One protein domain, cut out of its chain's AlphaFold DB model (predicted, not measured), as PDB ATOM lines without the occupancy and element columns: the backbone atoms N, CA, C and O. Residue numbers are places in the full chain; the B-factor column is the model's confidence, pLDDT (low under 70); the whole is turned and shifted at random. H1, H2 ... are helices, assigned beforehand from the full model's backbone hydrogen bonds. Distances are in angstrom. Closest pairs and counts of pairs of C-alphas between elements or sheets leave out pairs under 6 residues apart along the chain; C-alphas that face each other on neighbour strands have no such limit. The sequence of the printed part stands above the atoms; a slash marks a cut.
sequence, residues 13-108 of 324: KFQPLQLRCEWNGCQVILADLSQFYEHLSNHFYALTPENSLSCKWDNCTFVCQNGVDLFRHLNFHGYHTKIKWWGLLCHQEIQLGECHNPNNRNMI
ATOM      1  N   LYS A  13      98.819 132.709 113.376       60.31
ATOM      2  CA  LYS A  13      99.282 133.267 114.654       60.31
ATOM      3  C   LYS A  13      98.167 133.581 115.667       60.31
ATOM      4  O   LYS A  13      98.497 133.944 116.787       60.31
ATOM      5  N   PHE A  14      96.890 133.454 115.298       63.28
ATOM      6  CA  PHE A  14      95.746 133.627 116.211       63.28
ATOM      7  C   PHE A  14      95.148 132.304 116.706       63.28
ATOM      8  O   PHE A  14      94.163 132.315 117.439       63.28
ATOM      9  N   GLN A  15      95.705 131.166 116.287       72.88
ATOM     10  CA  GLN A  15      95.336 129.872 116.856       72.88
ATOM     11  C   GLN A  15      95.984 129.721 118.240       72.88
ATOM     12  O   GLN A  15      97.115 130.184 118.423       72.88
ATOM     13  N   PRO A  16      95.306 129.076 119.208       81.12
ATOM     14  CA  PRO A  16      95.906 128.795 120.507       81.12
ATOM     15  C   PRO A  16      97.188 127.976 120.325       81.12
ATOM     16  O   PRO A  16      97.268 127.104 119.451       81.12
ATOM     17  N   LEU A  17      98.214 128.275 121.124       89.31
ATOM     18  CA  LEU A  17      99.437 127.481 121.113       89.31
ATOM     19  C   LEU A  17      99.161 126.104 121.734       89.31
ATOM     20  O   LEU A  17      98.325 125.975 122.626       89.31
ATOM     21  N   GLN A  18      99.878 125.079 121.278       92.94
ATOM     22  CA  GLN A  18      99.990 123.807 121.993       92.94
ATOM     23  C   GLN A  18     101.475 123.505 122.188       92.94
ATOM     24  O   GLN A  18     102.134 122.890 121.349       92.94
ATOM     25  N   LEU A  19     102.021 124.025 123.284       94.00
ATOM     26  CA  LEU A  19     103.434 123.930 123.621       94.00
ATOM     27  C   LEU A  19     103.657 122.683 124.470       94.00
ATOM     28  O   LEU A  19     103.394 122.688 125.671       94.00
ATOM     29  N   ARG A  20     104.112 121.602 123.833       94.56
ATOM     30  CA  ARG A  20     104.445 120.349 124.514       94.56
ATOM     31  C   ARG A  20     105.870 120.399 125.056       94.56
ATOM     32  O   ARG A  20     106.813 120.656 124.308       94.56
ATOM     33  N   CYS A  21     106.025 120.127 126.346       94.81
ATOM     34  CA  CYS A  21     107.332 119.894 126.949       94.81
ATOM     35  C   CYS A  21     107.827 118.486 126.583       94.81
ATOM     36  O   CYS A  21     107.051 117.538 126.658       94.81
ATOM     37  N   GLU A  22     109.096 118.336 126.193       92.38
ATOM     38  CA  GLU A  22     109.721 117.019 125.954       92.38
ATOM     39  C   GLU A  22     110.879 116.749 126.942       92.38
ATOM     40  O   GLU A  22     111.735 115.901 126.702       92.38
ATOM     41  N   TRP A  23     110.939 117.478 128.060       93.25
ATOM     42  CA  TRP A  23     111.972 117.311 129.086       93.25
ATOM     43  C   TRP A  23     111.744 116.038 129.912       93.25
ATOM     44  O   TRP A  23     110.738 115.950 130.611       93.25
ATOM     45  N   ASN A  24     112.658 115.060 129.862       90.31
ATOM     46  CA  ASN A  24     112.611 113.817 130.655       90.31
ATOM     47  C   ASN A  24     111.227 113.129 130.691       90.31
ATOM     48  O   ASN A  24     110.745 112.704 131.740       90.31
ATOM     49  N   GLY A  25     110.546 113.048 129.544       87.06
ATOM     50  CA  GLY A  25     109.227 112.413 129.457       87.06
ATOM     51  C   GLY A  25     108.080 113.216 130.084       87.06
ATOM     52  O   GLY A  25     106.981 112.678 130.233       87.06
ATOM     53  N   CYS A  26     108.297 114.493 130.419       94.00
ATOM     54  CA  CYS A  26     107.241 115.417 130.817       94.00
ATOM     55  C   CYS A  26     106.115 115.434 129.767       94.00
ATOM     56  O   CYS A  26     106.373 115.433 128.567       94.00
ATOM     57  N   GLN A  27     104.857 115.435 130.217       90.94
ATOM     58  CA  GLN A  27     103.671 115.424 129.344       90.94
ATOM     59  C   GLN A  27     102.861 116.724 129.427       90.94
ATOM     60  O   GLN A  27     101.716 116.776 128.981       90.94
ATOM     61  N   VAL A  28     103.433 117.779 130.014       96.19
ATOM     62  CA  VAL A  28     102.758 119.073 130.146       96.19
ATOM     63  C   VAL A  28     102.608 119.726 128.772       96.19
ATOM     64  O   VAL A  28     103.565 119.816 127.997       96.19
ATOM     65  N   ILE A  29     101.392 120.198 128.494       96.25
ATOM     66  CA  ILE A  29     101.045 120.980 127.309       96.25
ATOM     67  C   ILE A  29     100.418 122.286 127.785       96.25
ATOM     68  O   ILE A  29      99.456 122.265 128.550       96.25
ATOM     69  N   LEU A  30     100.960 123.415 127.334       96.00
ATOM     70  CA  LEU A  30     100.489 124.748 127.711       96.00
ATOM     71  C   LEU A  30     100.129 125.571 126.472       96.00
ATOM     72  O   LEU A  30     100.725 125.410 125.407       96.00
ATOM     73  N   ALA A  31      99.141 126.454 126.620       93.50
ATOM     74  CA  ALA A  31      98.692 127.352 125.554       93.50
ATOM     75  C   ALA A  31      99.238 128.781 125.688       93.50
ATOM     76  O   ALA A  31      99.215 129.537 124.716       93.50
ATOM     77  N   ASP A  32      99.745 129.138 126.870       91.38
ATOM     78  CA  ASP A  32     100.406 130.411 127.127       91.38
ATOM     79  C   ASP A  32     101.927 130.238 127.158       91.38
ATOM     80  O   ASP A  32     102.464 129.299 127.750       91.38
ATOM     81  N   LEU A  33     102.627 131.159 126.502       90.00
ATOM     82  CA  LEU A  33     104.071 131.080 126.345       90.00
ATOM     83  C   LEU A  33     104.821 131.459 127.628       90.00
ATOM     84  O   LEU A  33     105.872 130.883 127.905       90.00
ATOM     85  N   SER A  34     104.284 132.389 128.419       91.06
ATOM     86  CA  SER A  34     104.899 132.815 129.678       91.06
ATOM     87  C   SER A  34     104.827 131.688 130.705       91.06
ATOM     88  O   SER A  34     105.851 131.319 131.277       91.06
ATOM     89  N   GLN A  35     103.653 131.060 130.840       94.38
ATOM     90  CA  GLN A  35     103.466 129.864 131.671       94.38
ATOM     91  C   GLN A  35     104.366 128.711 131.216       94.38
ATOM     92  O   GLN A  35     104.885 127.959 132.038       94.38
ATOM     93  N   PHE A  36     104.581 128.565 129.905       95.12
ATOM     94  CA  PHE A  36     105.488 127.547 129.389       95.12
ATOM     95  C   PHE A  36     106.940 127.804 129.800       95.12
ATOM     96  O   PHE A  36     107.593 126.886 130.284       95.12
ATOM     97  N   TYR A  37     107.444 129.035 129.688       93.12
ATOM     98  CA  TYR A  37     108.798 129.362 130.155       93.12
ATOM     99  C   TYR A  37     108.958 129.237 131.676       93.12
ATOM    100  O   TYR A  37     110.006 128.789 132.142       93.12
ATOM    101  N   GLU A  38     107.929 129.575 132.452       94.62
ATOM    102  CA  GLU A  38     107.907 129.331 133.898       94.62
ATOM    103  C   GLU A  38     108.001 127.827 134.204       94.62
ATOM    104  O   GLU A  38     108.855 127.396 134.978       94.62
ATOM    105  N   HIS A  39     107.211 127.004 133.507       95.69
ATOM    106  CA  HIS A  39     107.286 125.546 133.598       95.69
ATOM    107  C   HIS A  39     108.685 125.003 133.258       95.69
ATOM    108  O   HIS A  39     109.202 124.148 133.976       95.69
ATOM    109  N   LEU A  40     109.324 125.505 132.195       94.44
ATOM    110  CA  LEU A  40     110.694 125.118 131.840       94.44
ATOM    111  C   LEU A  40     111.706 125.532 132.914       94.44
ATOM    112  O   LEU A  40     112.607 124.764 133.245       94.44
ATOM    113  N   SER A  41     111.537 126.714 133.502       93.69
ATOM    114  CA  SER A  41     112.409 127.195 134.576       93.69
ATOM    115  C   SER A  41     112.341 126.290 135.807       93.69
ATOM    116  O   SER A  41     113.373 125.998 136.405       93.69
ATOM    117  N   ASN A  42     111.160 125.757 136.134       94.50
ATOM    118  CA  ASN A  42     111.001 124.805 137.237       94.50
ATOM    119  C   ASN A  42     111.792 123.507 137.016       94.50
ATOM    120  O   ASN A  42     112.381 122.991 137.963       94.50
ATOM    121  N   HIS A  43     111.875 123.006 135.776       93.56
ATOM    122  CA  HIS A  43     112.735 121.856 135.459       93.56
ATOM    123  C   HIS A  43     114.208 122.164 135.698       93.56
ATOM    124  O   HIS A  43     114.920 121.324 136.240       93.56
ATOM    125  N   PHE A  44     114.659 123.360 135.316       91.69
ATOM    126  CA  PHE A  44     116.035 123.790 135.541       91.69
ATOM    127  C   PHE A  44     116.358 123.914 137.036       91.69
ATOM    128  O   PHE A  44     117.362 123.369 137.485       91.69
ATOM    129  N   TYR A  45     115.493 124.560 137.822       91.06
ATOM    130  CA  TYR A  45     115.708 124.727 139.265       91.06
ATOM    131  C   TYR A  45     115.578 123.424 140.064       91.06
ATOM    132  O   TYR A  45     116.097 123.340 141.174       91.06
ATOM    133  N   ALA A  46     114.928 122.398 139.508       90.75
ATOM    134  CA  ALA A  46     114.868 121.065 140.102       90.75
ATOM    135  C   ALA A  46     116.133 120.217 139.849       90.75
ATOM    136  O   ALA A  46     116.243 119.113 140.387       90.75
ATOM    137  N   LEU A  47     117.085 120.685 139.028       88.44
ATOM    138  CA  LEU A  47     118.320 119.951 138.751       88.44
ATOM    139  C   LEU A  47     119.280 119.977 139.942       88.44
ATOM    140  O   LEU A  47     119.527 121.011 140.557       88.44
ATOM    141  N   THR A  48     119.904 118.831 140.206       81.88
ATOM    142  CA  THR A  48     121.060 118.740 141.103       81.88
ATOM    143  C   THR A  48     122.344 119.164 140.372       81.88
ATOM    144  O   THR A  48     122.408 119.038 139.143       81.88
ATOM    145  N   PRO A  49     123.402 119.608 141.083       74.38
ATOM    146  CA  PRO A  49     124.670 120.011 140.462       74.38
ATOM    147  C   PRO A  49     125.263 118.948 139.523       74.38
ATOM    148  O   PRO A  49     125.720 119.272 138.431       74.38
ATOM    149  N   GLU A  50     125.157 117.671 139.890       68.50
ATOM    150  CA  GLU A  50     125.640 116.524 139.104       68.50
ATOM    151  C   GLU A  50     124.873 116.325 137.783       68.50
ATOM    152  O   GLU A  50     125.441 115.882 136.788       68.50
ATOM    153  N   ASN A  51     123.591 116.699 137.742       73.06
ATOM    154  CA  ASN A  51     122.730 116.563 136.564       73.06
ATOM    155  C   ASN A  51     122.606 117.857 135.742       73.06
ATOM    156  O   ASN A  51     121.909 117.867 134.725       73.06
ATOM    157  N   SER A  52     123.281 118.933 136.160       74.12
ATOM    158  CA  SER A  52     123.134 120.292 135.617       74.12
ATOM    159  C   SER A  52     123.966 120.594 134.363       74.12
ATOM    160  O   SER A  52     123.906 121.708 133.848       74.12
ATOM    161  N   LEU A  53     124.729 119.620 133.852       81.19
ATOM    162  CA  LEU A  53     125.661 119.832 132.735       81.19
ATOM    163  C   LEU A  53     125.157 119.312 131.381       81.19
ATOM    164  O   LEU A  53     125.723 119.659 130.350       81.19
ATOM    165  N   SER A  54     124.090 118.512 131.343       87.25
ATOM    166  CA  SER A  54     123.535 117.950 130.100       87.25
ATOM    167  C   SER A  54     122.065 118.317 129.938       87.25
ATOM    168  O   SER A  54     121.301 118.182 130.899       87.25
ATOM    169  N   CYS A  55     121.641 118.674 128.727       88.94
ATOM    170  CA  CYS A  55     120.226 118.856 128.429       88.94
ATOM    171  C   CYS A  55     119.463 117.532 128.566       88.94
ATOM    172  O   CYS A  55     119.959 116.470 128.195       88.94
ATOM    173  N   LYS A  56     118.251 117.602 129.123       91.19
ATOM    174  CA  LYS A  56     117.358 116.451 129.324       91.19
ATOM    175  C   LYS A  56     116.141 116.484 128.395       91.19
ATOM    176  O   LYS A  56     115.161 115.772 128.606       91.19
ATOM    177  N   TRP A  57     116.175 117.355 127.391       90.88
ATOM    178  CA  TRP A  57     115.168 117.387 126.344       90.88
ATOM    179  C   TRP A  57     115.304 116.151 125.454       90.88
ATOM    180  O   TRP A  57     116.420 115.756 125.116       90.88
ATOM    181  N   ASP A  58     114.180 115.553 125.067       87.31
ATOM    182  CA  ASP A  58     114.164 114.353 124.234       87.31
ATOM    183  C   ASP A  58     115.021 114.523 122.966       87.31
ATOM    184  O   ASP A  58     114.914 115.525 122.254       87.31
ATOM    185  N   ASN A  59     115.885 113.548 122.679       80.75
ATOM    186  CA  ASN A  59     116.798 113.563 121.529       80.75
ATOM    187  C   ASN A  59     117.698 114.819 121.421       80.75
ATOM    188  O   ASN A  59     118.119 115.187 120.320       80.75
ATOM    189  N   CYS A  60     118.001 115.487 122.540       84.25
ATOM    190  CA  CYS A  60     118.983 116.567 122.600       84.25
ATOM    191  C   CYS A  60     120.323 116.057 123.146       84.25
ATOM    192  O   CYS A  60     120.383 115.436 124.202       84.25
ATOM    193  N   THR A  61     121.413 116.348 122.434       84.12
ATOM    194  CA  THR A  61     122.779 115.929 122.796       84.12
ATOM    195  C   THR A  61     123.606 117.053 123.422       84.12
ATOM    196  O   THR A  61     124.816 116.915 123.588       84.12
ATOM    197  N   PHE A  62     122.979 118.186 123.750       83.94
ATOM    198  CA  PHE A  62     123.687 119.357 124.249       83.94
ATOM    199  C   PHE A  62     124.266 119.129 125.648       83.94
ATOM    200  O   PHE A  62     123.568 118.718 126.579       83.94
ATOM    201  N   VAL A  63     125.545 119.467 125.789       83.38
ATOM    202  CA  VAL A  63     126.299 119.460 127.043       83.38
ATOM    203  C   VAL A  63     126.913 120.844 127.221       83.38
ATOM    204  O   VAL A  63     127.325 121.478 126.250       83.38
ATOM    205  N   CYS A  64     126.961 121.324 128.455       81.62
ATOM    206  CA  CYS A  64     127.426 122.657 128.804       81.62
ATOM    207  C   CYS A  64     128.447 122.613 129.941       81.62
ATOM    208  O   CYS A  64     128.622 121.599 130.614       81.62
ATOM    209  N   GLN A  65     129.131 123.739 130.138       78.19
ATOM    210  CA  GLN A  65     130.155 123.890 131.173       78.19
ATOM    211  C   GLN A  65     129.598 124.507 132.464       78.19
ATOM    212  O   GLN A  65     130.227 124.411 133.514       78.19
ATOM    213  N   ASN A  66     128.436 125.162 132.394       81.00
ATOM    214  CA  ASN A  66     127.792 125.836 133.517       81.00
ATOM    215  C   ASN A  66     126.261 125.850 133.344       81.00
ATOM    216  O   ASN A  66     125.742 125.714 132.234       81.00
ATOM    217  N   GLY A  67     125.534 126.067 134.443       82.19
ATOM    218  CA  GLY A  67     124.068 126.075 134.432       82.19
ATOM    219  C   GLY A  67     123.434 127.229 133.641       82.19
ATOM    220  O   GLY A  67     122.315 127.082 133.159       82.19
ATOM    221  N   VAL A  68     124.126 128.358 133.453       82.44
ATOM    222  CA  VAL A  68     123.588 129.502 132.690       82.44
ATOM    223  C   VAL A  68     123.415 129.129 131.219       82.44
ATOM    224  O   VAL A  68     122.371 129.403 130.623       82.44
ATOM    225  N   ASP A  69     124.393 128.428 130.647       83.31
ATOM    226  CA  ASP A  69     124.327 127.937 129.272       83.31
ATOM    227  C   ASP A  69     123.233 126.875 129.100       83.31
ATOM    228  O   ASP A  69     122.520 126.892 128.094       83.31
ATOM    229  N   LEU A  70     123.034 126.001 130.098       86.88
ATOM    230  CA  LEU A  70     121.915 125.055 130.092       86.88
ATOM    231  C   LEU A  70     120.567 125.778 130.115       86.88
ATOM    232  O   LEU A  70     119.670 125.423 129.353       86.88
ATOM    233  N   PHE A  71     120.419 126.800 130.957       88.06
ATOM    234  CA  PHE A  71     119.183 127.571 131.042       88.06
ATOM    235  C   PHE A  71     118.886 128.317 129.734       88.06
ATOM    236  O   PHE A  71     117.758 128.290 129.235       88.06
ATOM    237  N   ARG A  72     119.901 128.932 129.113       86.56
ATOM    238  CA  ARG A  72     119.784 129.559 127.786       86.56
ATOM    239  C   ARG A  72     119.354 128.548 126.725       86.56
ATOM    240  O   ARG A  72     118.436 128.807 125.944       86.56
ATOM    241  N   HIS A  73     119.989 127.384 126.723       87.38
ATOM    242  CA  HIS A  73     119.673 126.297 125.809       87.38
ATOM    243  C   HIS A  73     118.240 125.766 126.005       87.38
ATOM    244  O   HIS A  73     117.509 125.576 125.032       87.38
ATOM    245  N   LEU A  74     117.789 125.613 127.252       90.00
ATOM    246  CA  LEU A  74     116.417 125.216 127.577       90.00
ATOM    247  C   LEU A  74     115.389 126.252 127.102       90.00
ATOM    248  O   LEU A  74     114.368 125.890 126.516       90.00
ATOM    249  N   ASN A  75     115.675 127.546 127.267       90.56
ATOM    250  CA  ASN A  75     114.835 128.607 126.705       90.56
ATOM    251  C   ASN A  75     114.740 128.511 125.174       90.56
ATOM    252  O   ASN A  75     113.682 128.778 124.600       90.56
ATOM    253  N   PHE A  76     115.805 128.076 124.497       89.62
ATOM    254  CA  PHE A  76     115.738 127.845 123.060       89.62
ATOM    255  C   PHE A  76     114.858 126.646 122.694       89.62
ATOM    256  O   PHE A  76     114.155 126.725 121.692       89.62
ATOM    257  N   HIS A  77     114.806 125.578 123.496       90.94
ATOM    258  CA  HIS A  77     113.781 124.543 123.312       90.94
ATOM    259  C   HIS A  77     112.372 125.121 123.441       90.94
ATOM    260  O   HIS A  77     111.514 124.815 122.617       90.94
ATOM    261  N   GLY A  78     112.157 126.029 124.399       92.25
ATOM    262  CA  GLY A  78     110.908 126.778 124.529       92.25
ATOM    263  C   GLY A  78     110.501 127.488 123.233       92.25
ATOM    264  O   GLY A  78     109.413 127.269 122.687       92.25
ATOM    265  N   TYR A  79     111.427 128.275 122.686       91.44
ATOM    266  CA  TYR A  79     111.265 128.949 121.400       91.44
ATOM    267  C   TYR A  79     111.058 127.964 120.239       91.44
ATOM    268  O   TYR A  79     110.152 128.151 119.426       91.44
ATOM    269  N   HIS A  80     111.858 126.897 120.176       90.56
ATOM    270  CA  HIS A  80     111.811 125.881 119.128       90.56
ATOM    271  C   HIS A  80     110.450 125.173 119.101       90.56
ATOM    272  O   HIS A  80     109.848 125.042 118.036       90.56
ATOM    273  N   THR A  81     109.912 124.797 120.262       92.69
ATOM    274  CA  THR A  81     108.568 124.220 120.399       92.69
ATOM    275  C   THR A  81     107.500 125.156 119.840       92.69
ATOM    276  O   THR A  81     106.631 124.721 119.082       92.69
ATOM    277  N   LYS A  82     107.596 126.462 120.121       92.69
ATOM    278  CA  LYS A  82     106.665 127.456 119.569       92.69
ATOM    279  C   LYS A  82     106.716 127.518 118.042       92.69
ATOM    280  O   LYS A  82     105.675 127.502 117.386       92.69
ATOM    281  N   ILE A  83     107.907 127.577 117.450       91.88
ATOM    282  CA  ILE A  83     108.038 127.676 115.987       91.88
ATOM    283  C   ILE A  83     107.766 126.342 115.273       91.88
ATOM    284  O   ILE A  83     107.349 126.368 114.114       91.88
ATOM    285  N   LYS A  84     107.915 125.191 115.951       92.19
ATOM    286  CA  LYS A  84     107.407 123.888 115.484       92.19
ATOM    287  C   LYS A  84     105.886 123.892 115.421       92.19
ATOM    288  O   LYS A  84     105.328 123.471 114.414       92.19
ATOM    289  N   TRP A  85     105.215 124.425 116.443       93.75
ATOM    290  CA  TRP A  85     103.759 124.575 116.428       93.75
ATOM    291  C   TRP A  85     103.289 125.466 115.270       93.75
ATOM    292  O   TRP A  85     102.394 125.095 114.513       93.75
ATOM    293  N   TRP A  86     103.945 126.610 115.050       92.56
ATOM    294  CA  TRP A  86     103.650 127.458 113.889       92.56
ATOM    295  C   TRP A  86     103.943 126.771 112.553       92.56
ATOM    296  O   TRP A  86     103.200 126.974 111.594       92.56
ATOM    297  N   GLY A  87     104.998 125.956 112.484       92.50
ATOM    298  CA  GLY A  87     105.288 125.108 111.332       92.50
ATOM    299  C   GLY A  87     104.182 124.090 111.067       92.50
ATOM    300  O   GLY A  87     103.727 123.986 109.934       92.50
ATOM    301  N   LEU A  88     103.686 123.411 112.104       91.81
ATOM    302  CA  LEU A  88     102.585 122.451 112.002       91.81
ATOM    303  C   LEU A  88     101.303 123.107 111.480       91.81
ATOM    304  O   LEU A  88     100.705 122.622 110.526       91.81
ATOM    305  N   LEU A  89     100.906 124.244 112.053       91.44
ATOM    306  CA  LEU A  89      99.723 124.967 111.588       91.44
ATOM    307  C   LEU A  89      99.890 125.465 110.146       91.44
ATOM    308  O   LEU A  89      98.955 125.411 109.354       91.44
ATOM    309  N   CYS A  90     101.088 125.933 109.789       91.00
ATOM    310  CA  CYS A  90     101.405 126.356 108.430       91.00
ATOM    311  C   CYS A  90     101.372 125.184 107.435       91.00
ATOM    312  O   CYS A  90     100.928 125.354 106.303       91.00
ATOM    313  N   HIS A  91     101.849 124.010 107.849       90.38
ATOM    314  CA  HIS A  91     101.796 122.769 107.076       90.38
ATOM    315  C   HIS A  91     100.347 122.353 106.810       90.38
ATOM    316  O   HIS A  91      99.989 122.145 105.652       90.38
ATOM    317  N   GLN A  92      99.498 122.359 107.841       89.88
ATOM    318  CA  GLN A  92      98.067 122.054 107.731       89.88
ATOM    319  C   GLN A  92      97.312 123.065 106.858       89.88
ATOM    320  O   GLN A  92      96.450 122.681 106.072       89.88
ATOM    321  N   GLU A  93      97.642 124.356 106.970       88.38
ATOM    322  CA  GLU A  93      97.015 125.424 106.182       88.38
ATOM    323  C   GLU A  93      97.301 125.275 104.678       88.38
ATOM    324  O   GLU A  93      96.414 125.517 103.862       88.38
ATOM    325  N   ILE A  94      98.534 124.908 104.308       86.69
ATOM    326  CA  ILE A  94      98.955 124.769 102.902       86.69
ATOM    327  C   ILE A  94      98.744 123.339 102.370       86.69
ATOM    328  O   ILE A  94      98.772 123.148 101.160       86.69
ATOM    329  N   GLN A  95      98.504 122.353 103.244       86.31
ATOM    330  CA  GLN A  95      98.398 120.927 102.903       86.31
ATOM    331  C   GLN A  95      99.677 120.384 102.241       86.31
ATOM    332  O   GLN A  95      99.654 119.847 101.137       86.31
ATOM    333  N   LEU A  96     100.818 120.561 102.912       83.94
ATOM    334  CA  LEU A  96     102.107 120.052 102.429       83.94
ATOM    335  C   LEU A  96     102.234 118.532 102.659       83.94
ATOM    336  O   LEU A  96     101.543 117.967 103.506       83.94
ATOM    337  N   GLY A  97     103.136 117.874 101.922       81.06
ATOM    338  CA  GLY A  97     103.445 116.446 102.095       81.06
ATOM    339  C   GLY A  97     104.111 116.114 103.438       81.06
ATOM    340  O   GLY A  97     104.377 117.002 104.251       81.06
ATOM    341  N   GLU A  98     104.383 114.835 103.694       81.38
ATOM    342  CA  GLU A  98     105.059 114.397 104.922       81.38
ATOM    343  C   GLU A  98     106.577 114.623 104.864       81.38
ATOM    344  O   GLU A  98     107.195 114.618 103.801       81.38
ATOM    345  N   CYS A  99     107.191 114.841 106.030       84.75
ATOM    346  CA  CYS A  99     108.641 114.960 106.156       84.75
ATOM    347  C   CYS A  99     109.214 113.664 106.739       84.75
ATOM    348  O   CYS A  99     109.075 113.408 107.934       84.75
ATOM    349  N   HIS A 100     109.915 112.881 105.916       77.50
ATOM    350  CA  HIS A 100     110.474 111.578 106.307       77.50
ATOM    351  C   HIS A 100     111.905 111.629 106.861       77.50
ATOM    352  O   HIS A 100     112.522 110.586 107.054       77.50
ATOM    353  N   ASN A 101     112.477 112.815 107.096       69.88
ATOM    354  CA  ASN A 101     113.861 112.932 107.556       69.88
ATOM    355  C   ASN A 101     113.914 113.030 109.094       69.88
ATOM    356  O   ASN A 101     113.572 114.084 109.629       69.88
ATOM    357  N   PRO A 102     114.344 111.982 109.823       61.94
ATOM    358  CA  PRO A 102     114.423 112.029 111.281       61.94
ATOM    359  C   PRO A 102     115.659 112.788 111.785       61.94
ATOM    360  O   PRO A 102     115.740 113.098 112.976       61.94
ATOM    361  N   ASN A 103     116.628 113.097 110.912       57.84
ATOM    362  CA  ASN A 103     117.849 113.771 111.333       57.84
ATOM    363  C   ASN A 103     117.524 115.201 111.771       57.84
ATOM    364  O   ASN A 103     116.929 115.970 111.017       57.84
ATOM    365  N   ASN A 104     117.999 115.555 112.969       62.06
ATOM    366  CA  ASN A 104     118.034 116.908 113.538       62.06
ATOM    367  C   ASN A 104     116.789 117.387 114.300       62.06
ATOM    368  O   ASN A 104     116.739 118.574 114.629       62.06
ATOM    369  N   ARG A 105     115.841 116.503 114.674       67.56
ATOM    370  CA  ARG A 105     114.578 116.887 115.352       67.56
ATOM    371  C   ARG A 105     114.761 117.910 116.477       67.56
ATOM    372  O   ARG A 105     113.916 118.794 116.621       67.56
ATOM    373  N   ASN A 106     115.849 117.813 117.241       69.75
ATOM    374  CA  ASN A 106     116.164 118.707 118.354       69.75
ATOM    375  C   ASN A 106     117.630 119.196 118.355       69.75
ATOM    376  O   ASN A 106     118.127 119.635 119.388       69.75
ATOM    377  N   MET A 107     118.308 119.182 117.198       65.94
ATOM    378  CA  MET A 107     119.627 119.815 117.070       65.94
ATOM    379  C   MET A 107     119.463 121.330 116.957       65.94
ATOM    380  O   MET A 107     119.089 121.871 115.915       65.94
ATOM    381  N   ILE A 108     119.720 122.014 118.066       67.56
ATOM    382  CA  ILE A 108     119.695 123.472 118.157       67.56
ATOM    383  C   ILE A 108     121.031 124.021 117.629       67.56
ATOM    384  O   ILE A 108     122.078 123.509 118.028       67.56
TER     385      ILE A 108
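AT A GLANCE: This is residues 13 to 108 of the 324 residues of an uncharacterized protein of Ciona intestinalis (UniProt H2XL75). One long helix, H2, makes the long axis, and the shorter H1 packs on a part of it, residues 71 to 78, as the other arm of a helical hairpin. Three long stretches without a named element make up much of the rest: residues 13 to 32 fold back on themselves through a small strand-like pairing, residues 46 to 66 join the helices, and residues 95 to 108 double back after H2, with residues 97 to 103 sticking out. The printed part has 96 residues with two named helices, H1 then H2, and no named strand; the class is all helix, though just 41 residues are in named elements. It is compact, with a radius of gyration of the C-alphas of 14.4 A, and elongated, spanning 46 by 29 by 20 A.

IN THESE COORDINATES: Start at C-alpha 13, at (99.282, 133.267, 114.654), and pass residues 13 to 32 to reach C-alpha 33 at (104.071, 131.080, 126.345). There H1 begins, residues 33 to 45, 18.5 A long. H2, residues 67 to 94, runs 40.3 A to C-alpha 94 at (98.955, 124.769, 102.902).

HOW THE PARTS SIT: Look at residues 19 to 20, which pair antiparallel with residues 29 to 30. H1 and H2 touch, H2 with residues 71 to 78 alone; their closest C-alphas, of Tyr 37 and Gly 78, are 6.5 A apart. This helical hairpin runs opposite ways at a shallow tilt of 34.7 degrees, only just short of steep. In H1 and H2 every O i to N i+4 pair is within hydrogen-bond range.

THE WHOLE: The two C-alphas farthest apart, of Pro 49 and Gln 95, are 45.8 A apart. The link from H1 to H2 is long, 21 residues, and the printed part has no cut. Residues 97 to 103 stand free. The mean pLDDT of the printed part is 85.8; look for values under 70 at residues 13 to 14, 50 and 101 to 108.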